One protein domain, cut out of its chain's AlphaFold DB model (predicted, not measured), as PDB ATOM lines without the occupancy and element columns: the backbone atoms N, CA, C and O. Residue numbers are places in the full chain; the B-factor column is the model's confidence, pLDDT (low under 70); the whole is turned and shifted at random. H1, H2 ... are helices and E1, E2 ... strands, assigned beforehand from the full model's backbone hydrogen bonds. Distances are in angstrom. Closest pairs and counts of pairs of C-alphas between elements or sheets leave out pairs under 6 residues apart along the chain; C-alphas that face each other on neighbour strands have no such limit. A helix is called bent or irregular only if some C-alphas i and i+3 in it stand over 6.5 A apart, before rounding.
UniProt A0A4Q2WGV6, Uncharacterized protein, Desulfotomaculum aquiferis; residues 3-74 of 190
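What this domain is: This is residues 3 to 74 of the 190 residues of an uncharacterized protein of Desulfotomaculum aquiferis (UniProt A0A4Q2WGV6). A short two-stranded hairpin, E4 and E5, sits in the middle of a rounded domain, with a small three-stranded sheet, E2, E1 and E3, to one side and helix H2 out at another side. Helix H1 starts at the small sheet and runs away from it; the loop after it, residues 25 to 40, swings out to Ser 29 and folds back past E5 to E3. The printed part has 72 residues with two named helices and five named strands, in the order E1, E2, H1, E3, H2, E4, E5, of the mixed class, helices and strands. Both sheets, E2 - E1 - E3 and E4 - E5, are antiparallel. The whole is compact, with a radius of gyration of the C-alphas of 11.9 A and spans of 31 by 29 by 24 A.

Where its parts are: Strand E1, residues 3 to 5, begins at C-alpha 3 at (158.399, 144.369, 67.556), and E2 is residues 8 to 10. H1, residues 12 to 24, is 18.1 A long and ends at C-alpha 24 at (171.170, 136.659, 54.625). It is only just irregular: C-alphas 14 and 17 are 6.51 A apart. E3 is residues 41 to 43, and H2, residues 48 to 56, is 12.3 A long. E4 is residues 62 to 64; E5, residues 69 to 71, ends at C-alpha 71 at (161.773, 133.551, 65.223).

How they stand to each other: E1 and E2 form a hairpin, with N 10 and O 3 at 2.8 A and N 3 and O 10 at 2.9 A, within hydrogen-bond range. E1 is the inner strand; its other neighbour is E3, antiparallel at 140 degrees, with N 4 and O 41 at 2.8 A. E2, H1 and E3 make a split strand-helix-strand unit, two strands running the same way in one sheet with E1 between them, and its crossover is right-handed. H1 is on this sheet but only grazes it, with residues 12 to 16; the closest C-alphas of E1 and H1 are those of Ala 3 and Val 15, 6.9 A apart. H2 is not on this sheet, and H1 and H2 are apart. The closest C-alphas of E3 and E4 are those of Asp 41 and His 64, 6.2 A apart. E4 and E5 form a hairpin, with N 63 and O 70 at 2.8 A. Every O i to N i+4 pair is within hydrogen-bond range in H2, and 7 of 9 are in H1.

The domain as a whole: The two C-alphas farthest apart are those of Glu 7 and Ser 29, 34.0 A. The printed part has no cut. The link from H1 to E3, 16 residues, is long; the other links between named elements are tight. The mean pLDDT of the printed part is 96.0, and no printed residue is under 70.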
ATOM      1  N   ALA A   3     157.490 144.641  66.447       96.62
ATOM      2  CA  ALA A   3     158.399 144.369  67.556       96.62
ATOM      3  C   ALA A   3     158.757 145.645  68.330       96.62
ATOM      4  O   ALA A   3     158.567 146.748  67.824       96.62
ATOM      5  N   VAL A   4     159.263 145.485  69.551       96.88
ATOM      6  CA  VAL A   4     159.695 146.585  70.423       96.88
ATOM      7  C   VAL A   4     161.210 146.547  70.577       96.88
ATOM      8  O   VAL A   4     161.774 145.495  70.884       96.88
ATOM      9  N   LEU A   5     161.871 147.683  70.371       95.88
ATOM     10  CA  LEU A   5     163.309 147.858  70.589       95.88
ATOM     11  C   LEU A   5     163.534 149.199  71.279       95.88
ATOM     12  O   LEU A   5     163.056 150.210  70.778       95.88
ATOM     13  N   ASN A   6     164.260 149.215  72.400       93.56
ATOM     14  CA  ASN A   6     164.534 150.438  73.170       93.56
ATOM     15  C   ASN A   6     163.262 151.264  73.457       93.56
ATOM     16  O   ASN A   6     163.249 152.470  73.253       93.56
ATOM     17  N   GLU A   7     162.184 150.590  73.875       92.25
ATOM     18  CA  GLU A   7     160.862 151.184  74.165       92.25
ATOM     19  C   GLU A   7     160.103 151.754  72.947       92.25
ATOM     20  O   GLU A   7     158.951 152.173  73.072       92.25
ATOM     21  N   GLU A   8     160.676 151.692  71.743       95.62
ATOM     22  CA  GLU A   8     160.013 152.092  70.503       95.62
ATOM     23  C   GLU A   8     159.307 150.920  69.815       95.62
ATOM     24  O   GLU A   8     159.808 149.794  69.765       95.62
ATOM     25  N   ASN A   9     158.136 151.201  69.235       96.38
ATOM     26  CA  ASN A   9     157.337 150.220  68.507       96.38
ATOM     27  C   ASN A   9     157.630 150.272  67.004       96.38
ATOM     28  O   ASN A   9     157.379 151.274  66.339       96.38
ATOM     29  N   TYR A  10     158.052 149.138  66.455       97.25
ATOM     30  CA  TYR A  10     158.307 148.935  65.037       97.25
ATOM     31  C   TYR A  10     157.187 148.088  64.443       97.25
ATOM     32  O   TYR A  10     156.898 146.988  64.915       97.25
ATOM     33  N   ASN A  11     156.545 148.575  63.382       96.88
ATOM     34  CA  ASN A  11     155.555 147.775  62.664       96.88
ATOM     35  C   ASN A  11     156.233 146.655  61.847       96.88
ATOM     36  O   ASN A  11     157.453 146.608  61.694       96.88
ATOM     37  N   SER A  12     155.441 145.752  61.271       95.12
ATOM     38  CA  SER A  12     155.989 144.609  60.531       95.12
ATOM     39  C   SER A  12     156.839 144.978  59.320       95.12
ATOM     40  O   SER A  12     157.769 144.246  58.999       95.12
ATOM     41  N   ALA A  13     156.536 146.092  58.650       96.69
ATOM     42  CA  ALA A  13     157.328 146.549  57.514       96.69
ATOM     43  C   ALA A  13     158.719 147.019  57.964       96.69
ATOM     44  O   ALA A  13     159.697 146.766  57.274       96.69
ATOM     45  N   MET A  14     158.819 147.629  59.147       97.00
ATOM     46  CA  MET A  14     160.093 148.057  59.734       97.00
ATOM     47  C   MET A  14     160.908 146.894  60.319       97.00
ATOM     48  O   MET A  14     162.132 146.960  60.352       97.00
ATOM     49  N   VAL A  15     160.251 145.808  60.737       97.00
ATOM     50  CA  VAL A  15     160.923 144.572  61.182       97.00
ATOM     51  C   VAL A  15     161.451 143.749  59.994       97.00
ATOM     52  O   VAL A  15     162.433 143.019  60.131       97.00
ATOM     53  N   ALA A  16     160.843 143.869  58.809       96.62
ATOM     54  CA  ALA A  16     161.202 143.060  57.642       96.62
ATOM     55  C   ALA A  16     162.681 143.185  57.200       96.62
ATOM     56  O   ALA A  16     163.287 142.142  56.947       96.62
ATOM     57  N   PRO A  17     163.313 144.379  57.164       97.50
ATOM     58  CA  PRO A  17     164.745 144.505  56.882       97.50
ATOM     59  C   PRO A  17     165.636 143.728  57.856       97.50
ATOM     60  O   PRO A  17     166.602 143.099  57.426       97.50
ATOM     61  N   TYR A  18     165.296 143.710  59.150       97.31
ATOM     62  CA  TYR A  18     166.017 142.901  60.135       97.31
ATOM     63  C   TYR A  18     165.899 141.407  59.811       97.31
ATOM     64  O   TYR A  18     166.908 140.705  59.788       97.31
ATOM     65  N   VAL A  19     164.691 140.922  59.498       97.50
ATOM     66  CA  VAL A  19     164.475 139.513  59.125       97.50
ATOM     67  C   VAL A  19     165.247 139.159  57.851       97.50
ATOM     68  O   VAL A  19     165.873 138.103  57.794       97.50
ATOM     69  N   ALA A  20     165.269 140.044  56.851       97.81
ATOM     70  CA  ALA A  20     166.062 139.852  55.639       97.81
ATOM     71  C   ALA A  20     167.566 139.752  55.947       97.81
ATOM     72  O   ALA A  20     168.228 138.834  55.466       97.81
ATOM     73  N   GLY A  21     168.093 140.641  56.796       97.94
ATOM     74  CA  GLY A  21     169.484 140.596  57.254       97.94
ATOM     75  C   GLY A  21     169.809 139.326  58.044       97.94
ATOM     76  O   GLY A  21     170.827 138.687  57.788       97.94
ATOM     77  N   LEU A  22     168.911 138.908  58.942       97.81
ATOM     78  CA  LEU A  22     169.033 137.662  59.698       97.81
ATOM     79  C   LEU A  22     169.124 136.453  58.764       97.81
ATOM     80  O   LEU A  22     169.992 135.609  58.963       97.81
ATOM     81  N   ILE A  23     168.259 136.381  57.747       97.25
ATOM     82  CA  ILE A  23     168.261 135.313  56.737       97.25
ATOM     83  C   ILE A  23     169.559 135.331  55.924       97.25
ATOM     84  O   ILE A  23     170.171 134.282  55.726       97.25
ATOM     85  N   ALA A  24     169.975 136.506  55.449       96.19
ATOM     86  CA  ALA A  24     171.170 136.659  54.625       96.19
ATOM     87  C   ALA A  24     172.456 136.301  55.388       96.19
ATOM     88  O   ALA A  24     173.373 135.740  54.794       96.19
ATOM     89  N   GLY A  25     172.505 136.578  56.694       95.56
ATOM     90  CA  GLY A  25     173.675 136.346  57.543       95.56
ATOM     91  C   GLY A  25     173.895 134.901  58.002       95.56
ATOM     92  O   GLY A  25     174.949 134.613  58.562       95.56
ATOM     93  N   GLN A  26     172.941 133.988  57.790       94.44
ATOM     94  CA  GLN A  26     173.115 132.576  58.157       94.44
ATOM     95  C   GLN A  26     174.033 131.844  57.170       94.44
ATOM     96  O   GLN A  26     174.033 132.132  55.973       94.44
ATOM     97  N   LYS A  27     174.715 130.788  57.605       93.56
ATOM     98  CA  LYS A  27     175.288 129.795  56.677       93.56
ATOM     99  C   LYS A  27     174.173 128.991  55.992       93.56
ATOM    100  O   LYS A  27     173.013 129.021  56.408       93.56
ATOM    101  N   LEU A  28     174.505 128.242  54.938       92.75
ATOM    102  CA  LEU A  28     173.552 127.333  54.270       92.75
ATOM    103  C   LEU A  28     173.143 126.141  55.158       92.75
ATOM    104  O   LEU A  28     172.046 125.594  55.029       92.75
ATOM    105  N   SER A  29     174.009 125.750  56.094       90.75
ATOM    106  CA  SER A  29     173.722 124.714  57.090       90.75
ATOM    107  C   SER A  29     172.848 125.209  58.250       90.75
ATOM    108  O   SER A  29     172.334 124.397  59.016       90.75
ATOM    109  N   GLU A  30     172.637 126.520  58.375       92.25
ATOM    110  CA  GLU A  30     171.941 127.135  59.504       92.25
ATOM    111  C   GLU A  30     170.486 127.486  59.146       92.25
ATOM    112  O   GLU A  30     170.143 127.842  58.013       92.25
ATOM    113  N   THR A  31     169.601 127.360  60.135       92.75
ATOM    114  CA  THR A  31     168.193 127.763  60.047       92.75
ATOM    115  C   THR A  31     167.948 128.978  60.929       92.75
ATOM    116  O   THR A  31     168.592 129.140  61.960       92.75
ATOM    117  N   ILE A  32     166.977 129.807  60.551       95.44
ATOM    118  CA  ILE A  32     166.523 130.911  61.401       95.44
ATOM    119  C   ILE A  32     165.461 130.474  62.419       95.44
ATOM    120  O   ILE A  32     165.028 131.290  63.220       95.44
ATOM    121  N   THR A  33     164.998 129.220  62.393       95.50
ATOM    122  CA  THR A  33     164.057 128.687  63.394       95.50
ATOM    123  C   THR A  33     164.663 128.825  64.798       95.50
ATOM    124  O   THR A  33     165.784 128.380  65.022       95.50
ATOM    125  N   TYR A  34     163.942 129.455  65.732       95.06
ATOM    126  CA  TYR A  34     164.408 129.824  67.080       95.06
ATOM    127  C   TYR A  34     165.597 130.801  67.140       95.06
ATOM    128  O   TYR A  34     166.150 131.014  68.222       95.06
ATOM    129  N   ALA A  35     165.973 131.450  66.033       96.31
ATOM    130  CA  ALA A  35     167.014 132.476  66.058       96.31
ATOM    131  C   ALA A  35     166.599 133.648  66.960       96.31
ATOM    132  O   ALA A  35     165.481 134.159  66.851       96.31
ATOM    133  N   LEU A  36     167.508 134.060  67.848       97.12
ATOM    134  CA  LEU A  36     167.286 135.167  68.774       97.12
ATOM    135  C   LEU A  36     167.208 136.493  68.025       97.12
ATOM    136  O   LEU A  36     168.000 136.759  67.119       97.12
ATOM    137  N   CYS A  37     166.275 137.334  68.451       97.19
ATOM    138  CA  CYS A  37     166.093 138.668  67.916       97.19
ATOM    139  C   CYS A  37     166.499 139.732  68.941       97.19
ATOM    140  O   CYS A  37     166.366 139.500  70.139       97.19
ATOM    141  N   PRO A  38     166.961 140.915  68.497       96.75
ATOM    142  CA  PRO A  38     167.402 141.986  69.391       96.75
ATOM    143  C   PRO A  38     166.237 142.718  70.078       96.75
ATOM    144  O   PRO A  38     166.462 143.675  70.809       96.75
ATOM    145  N   PHE A  39     164.996 142.315  69.810       97.62
ATOM    146  CA  PHE A  39     163.794 142.962  70.319       97.62
ATOM    147  C   PHE A  39     163.517 142.563  71.768       97.62
ATOM    148  O   PHE A  39     163.703 141.408  72.150       97.62
ATOM    149  N   SER A  40     163.009 143.512  72.552       97.12
ATOM    150  CA  SER A  40     162.565 143.270  73.926       97.12
ATOM    151  C   SER A  40     161.143 142.709  73.990       97.12
ATOM    152  O   SER A  40     160.798 142.043  74.959       97.12
ATOM    153  N   ASP A  41     160.305 142.964  72.977       97.38
ATOM    154  CA  ASP A  41     158.944 142.417  72.892       97.38
ATOM    155  C   ASP A  41     158.429 142.321  71.443       97.38
ATOM    156  O   ASP A  41     159.046 142.835  70.508       97.38
ATOM    157  N   VAL A  42     157.277 141.675  71.248       96.75
ATOM    158  CA  VAL A  42     156.523 141.601  69.991       96.75
ATOM    159  C   VAL A  42     155.129 142.196  70.153       96.75
ATOM    160  O   VAL A  42     154.478 142.030  71.184       96.75
ATOM    161  N   SER A  43     154.640 142.873  69.112       92.88
ATOM    162  CA  SER A  43     153.317 143.502  69.125       92.88
ATOM    163  C   SER A  43     152.540 143.197  67.835       92.88
ATOM    164  O   SER A  43     152.996 143.542  66.737       92.88
ATOM    165  N   PRO A  44     151.366 142.541  67.916       93.50
ATOM    166  CA  PRO A  44     150.775 141.933  69.114       93.50
ATOM    167  C   PRO A  44     151.505 140.646  69.544       93.50
ATOM    168  O   PRO A  44     152.069 139.941  68.706       93.50
ATOM    169  N   ARG A  45     151.403 140.283  70.833       94.94
ATOM    170  CA  ARG A  45     151.709 138.920  71.298       94.94
ATOM    171  C   ARG A  45     150.585 137.977  70.871       94.94
ATOM    172  O   ARG A  45     149.429 138.175  71.237       94.94
ATOM    173  N   LEU A  46     150.925 136.958  70.086       95.75
ATOM    174  CA  LEU A  46     149.979 135.944  69.627       95.75
ATOM    175  C   LEU A  46     149.863 134.805  70.648       95.75
ATOM    176  O   LEU A  46     150.852 134.388  71.247       95.75
ATOM    177  N   THR A  47     148.661 134.256  70.805       95.75
ATOM    178  CA  THR A  47     148.460 132.976  71.505       95.75
ATOM    179  C   THR A  47     149.055 131.824  70.693       95.75
ATOM    180  O   THR A  47     149.190 131.926  69.474       95.75
ATOM    181  N   ASN A  48     149.327 130.681  71.329       94.31
ATOM    182  CA  ASN A  48     149.839 129.495  70.632       94.31
ATOM    183  C   ASN A  48     148.975 129.090  69.419       94.31
ATOM    184  O   ASN A  48     149.496 128.811  68.344       94.31
ATOM    185  N   ASN A  49     147.645 129.135  69.549       97.06
ATOM    186  CA  ASN A  49     146.742 128.807  68.440       97.06
ATOM    187  C   ASN A  49     146.843 129.819  67.289       97.06
ATOM    188  O   ASN A  49     146.788 129.430  66.125       97.06
ATOM    189  N   GLN A  50     147.028 131.105  67.597       97.44
ATOM    190  CA  GLN A  50     147.240 132.140  66.582       97.44
ATOM    191  C   GLN A  50     148.606 132.004  65.899       97.44
ATOM    192  O   GLN A  50     148.688 132.199  64.691       97.44
ATOM    193  N   VAL A  51     149.654 131.628  66.640       96.94
ATOM    194  CA  VAL A  51     150.978 131.309  66.079       96.94
ATOM    195  C   VAL A  51     150.868 130.139  65.102       96.94
ATOM    196  O   VAL A  51     151.289 130.262  63.954       96.94
ATOM    197  N   ILE A  52     150.229 129.037  65.508       96.38
ATOM    198  CA  ILE A  52     150.009 127.867  64.645       96.38
ATOM    199  C   ILE A  52     149.241 128.260  63.377       96.38
ATOM    200  O   ILE A  52     149.662 127.905  62.276       96.38
ATOM    201  N   ALA A  53     148.149 129.017  63.514       97.75
ATOM    202  CA  ALA A  53     147.354 129.469  62.375       97.75
ATOM    203  C   ALA A  53     148.162 130.370  61.424       97.75
ATOM    204  O   ALA A  53     148.087 130.208  60.207       97.75
ATOM    205  N   ALA A  54     148.978 131.282  61.963       96.88
ATOM    206  CA  ALA A  54     149.839 132.152  61.167       96.88
ATOM    207  C   ALA A  54     150.889 131.352  60.379       96.88
ATOM    208  O   ALA A  54     151.052 131.572  59.178       96.88
ATOM    209  N   LEU A  55     151.543 130.375  61.017       96.56
ATOM    210  CA  LEU A  55     152.503 129.492  60.352       96.56
ATOM    211  C   LEU A  55     151.843 128.667  59.237       96.56
ATOM    212  O   LEU A  55     152.384 128.556  58.138       96.56
ATOM    213  N   GLN A  56     150.648 128.125  59.482       95.69
ATOM    214  CA  GLN A  56     149.879 127.384  58.472       95.69
ATOM    215  C   GLN A  56     149.468 128.263  57.283       95.69
ATOM    216  O   GLN A  56     149.422 127.780  56.151       95.69
ATOM    217  N   ALA A  57     149.228 129.551  57.527       97.19
ATOM    218  CA  ALA A  57     148.961 130.551  56.498       97.19
ATOM    219  C   ALA A  57     150.230 131.059  55.779       97.19
ATOM    220  O   ALA A  57     150.128 131.947  54.936       97.19
ATOM    221  N   GLY A  58     151.419 130.521  56.085       96.56
ATOM    222  CA  GLY A  58     152.681 130.923  55.450       96.56
ATOM    223  C   GLY A  58     153.255 132.237  55.987       96.56
ATOM    224  O   GLY A  58     154.034 132.899  55.306       96.56
ATOM    225  N   SER A  59     152.858 132.655  57.190       96.38
ATOM    226  CA  SER A  59     153.395 133.857  57.830       96.38
ATOM    227  C   SER A  59     154.562 133.514  58.746       96.38
ATOM    228  O   SER A  59     154.413 132.743  59.692       96.38
ATOM    229  N   LEU A  60     155.711 134.151  58.514       96.06
ATOM    230  CA  LEU A  60     156.815 134.155  59.470       96.06
ATOM    231  C   LEU A  60     156.430 135.004  60.684       96.06
ATOM    232  O   LEU A  60     155.959 136.138  60.550       96.06
ATOM    233  N   VAL A  61     156.642 134.453  61.876       97.06
ATOM    234  CA  VAL A  61     156.256 135.077  63.141       97.06
ATOM    235  C   VAL A  61     157.423 135.117  64.118       97.06
ATOM    236  O   VAL A  61     158.227 134.184  64.191       97.06
ATOM    237  N   LEU A  62     157.502 136.218  64.862       97.94
ATOM    238  CA  LEU A  62     158.360 136.345  66.031       97.94
ATOM    239  C   LEU A  62     157.531 135.996  67.271       97.94
ATOM    240  O   LEU A  62     156.330 136.246  67.306       97.94
ATOM    241  N   VAL A  63     158.144 135.420  68.293       97.25
ATOM    242  CA  VAL A  63     157.472 135.125  69.562       97.25
ATOM    243  C   VAL A  63     158.345 135.572  70.719       97.25
ATOM    244  O   VAL A  63     159.568 135.474  70.650       97.25
ATOM    245  N   HIS A  64     157.710 136.050  71.784       96.56
ATOM    246  CA  HIS A  64     158.358 136.279  73.069       96.56
ATOM    247  C   HIS A  64     158.101 135.058  73.959       96.56
ATOM    248  O   HIS A  64     156.948 134.769  74.279       96.56
ATOM    249  N   ASP A  65     159.145 134.337  74.369       92.12
ATOM    250  CA  ASP A  65     159.006 133.061  75.097       92.12
ATOM    251  C   ASP A  65     158.888 133.187  76.623       92.12
ATOM    252  O   ASP A  65     158.801 132.187  77.329       92.12
ATOM    253  N   GLY A  66     158.855 134.421  77.117       92.50
ATOM    254  CA  GLY A  66     158.845 134.745  78.544       92.50
ATOM    255  C   GLY A  66     160.139 135.421  78.982       92.50
ATOM    256  O   GLY A  66     160.116 136.155  79.964       92.50
ATOM    257  N   GLU A  67     161.206 135.274  78.198       94.12
ATOM    258  CA  GLU A  67     162.508 135.889  78.459       94.12
ATOM    259  C   GLU A  67     163.037 136.663  77.246       94.12
ATOM    260  O   GLU A  67     163.561 137.764  77.398       94.12
ATOM    261  N   LYS A  68     162.898 136.108  76.036       96.88
ATOM    262  CA  LYS A  68     163.486 136.673  74.815       96.88
ATOM    263  C   LYS A  68     162.559 136.583  73.611       96.88
ATOM    264  O   LYS A  68     161.690 135.711  73.527       96.88
ATOM    265  N   VAL A  69     162.794 137.468  72.642       97.81
ATOM    266  CA  VAL A  69     162.151 137.415  71.327       97.81
ATOM    267  C   VAL A  69     162.969 136.540  70.382       97.81
ATOM    268  O   VAL A  69     164.190 136.666  70.293       97.81
ATOM    269  N   LYS A  70     162.292 135.660  69.647       97.44
ATOM    270  CA  LYS A  70     162.901 134.766  68.657       97.44
ATOM    271  C   LYS A  70     161.987 134.538  67.463       97.44
ATOM    272  O   LYS A  70     160.778 134.745  67.549       97.44
ATOM    273  N   VAL A  71     162.550 134.073  66.357       97.12
ATOM    274  CA  VAL A  71     161.773 133.551  65.223       97.12
ATOM    275  C   VAL A  71     161.154 132.208  65.614       97.12
ATOM    276  O   VAL A  71     161.867 131.322  66.072       97.12
ATOM    277  N   GLU A  72     159.856 132.012  65.392       96.44
ATOM    278  CA  GLU A  72     159.208 130.731  65.718       96.44
ATOM    279  C   GLU A  72     159.605 129.616  64.741       96.44
ATOM    280  O   GLU A  72     159.987 128.522  65.148       96.44
ATOM    281  N   GLN A  73     159.532 129.885  63.433       95.75
ATOM    282  CA  GLN A  73     159.899 128.921  62.398       95.75
ATOM    283  C   GLN A  73     160.375 129.635  61.127       95.75
ATOM    284  O   GLN A  73     159.754 130.597  60.668       95.75
ATOM    285  N   GLY A  74     161.465 129.144  60.532       95.25
ATOM    286  CA  GLY A  74     162.036 129.656  59.287       95.25
ATOM    287  C   GLY A  74     161.283 129.204  58.037       95.25
ATOM    288  O   GLY A  74     161.834 128.457  57.227       95.25
TER     289      GLY A  74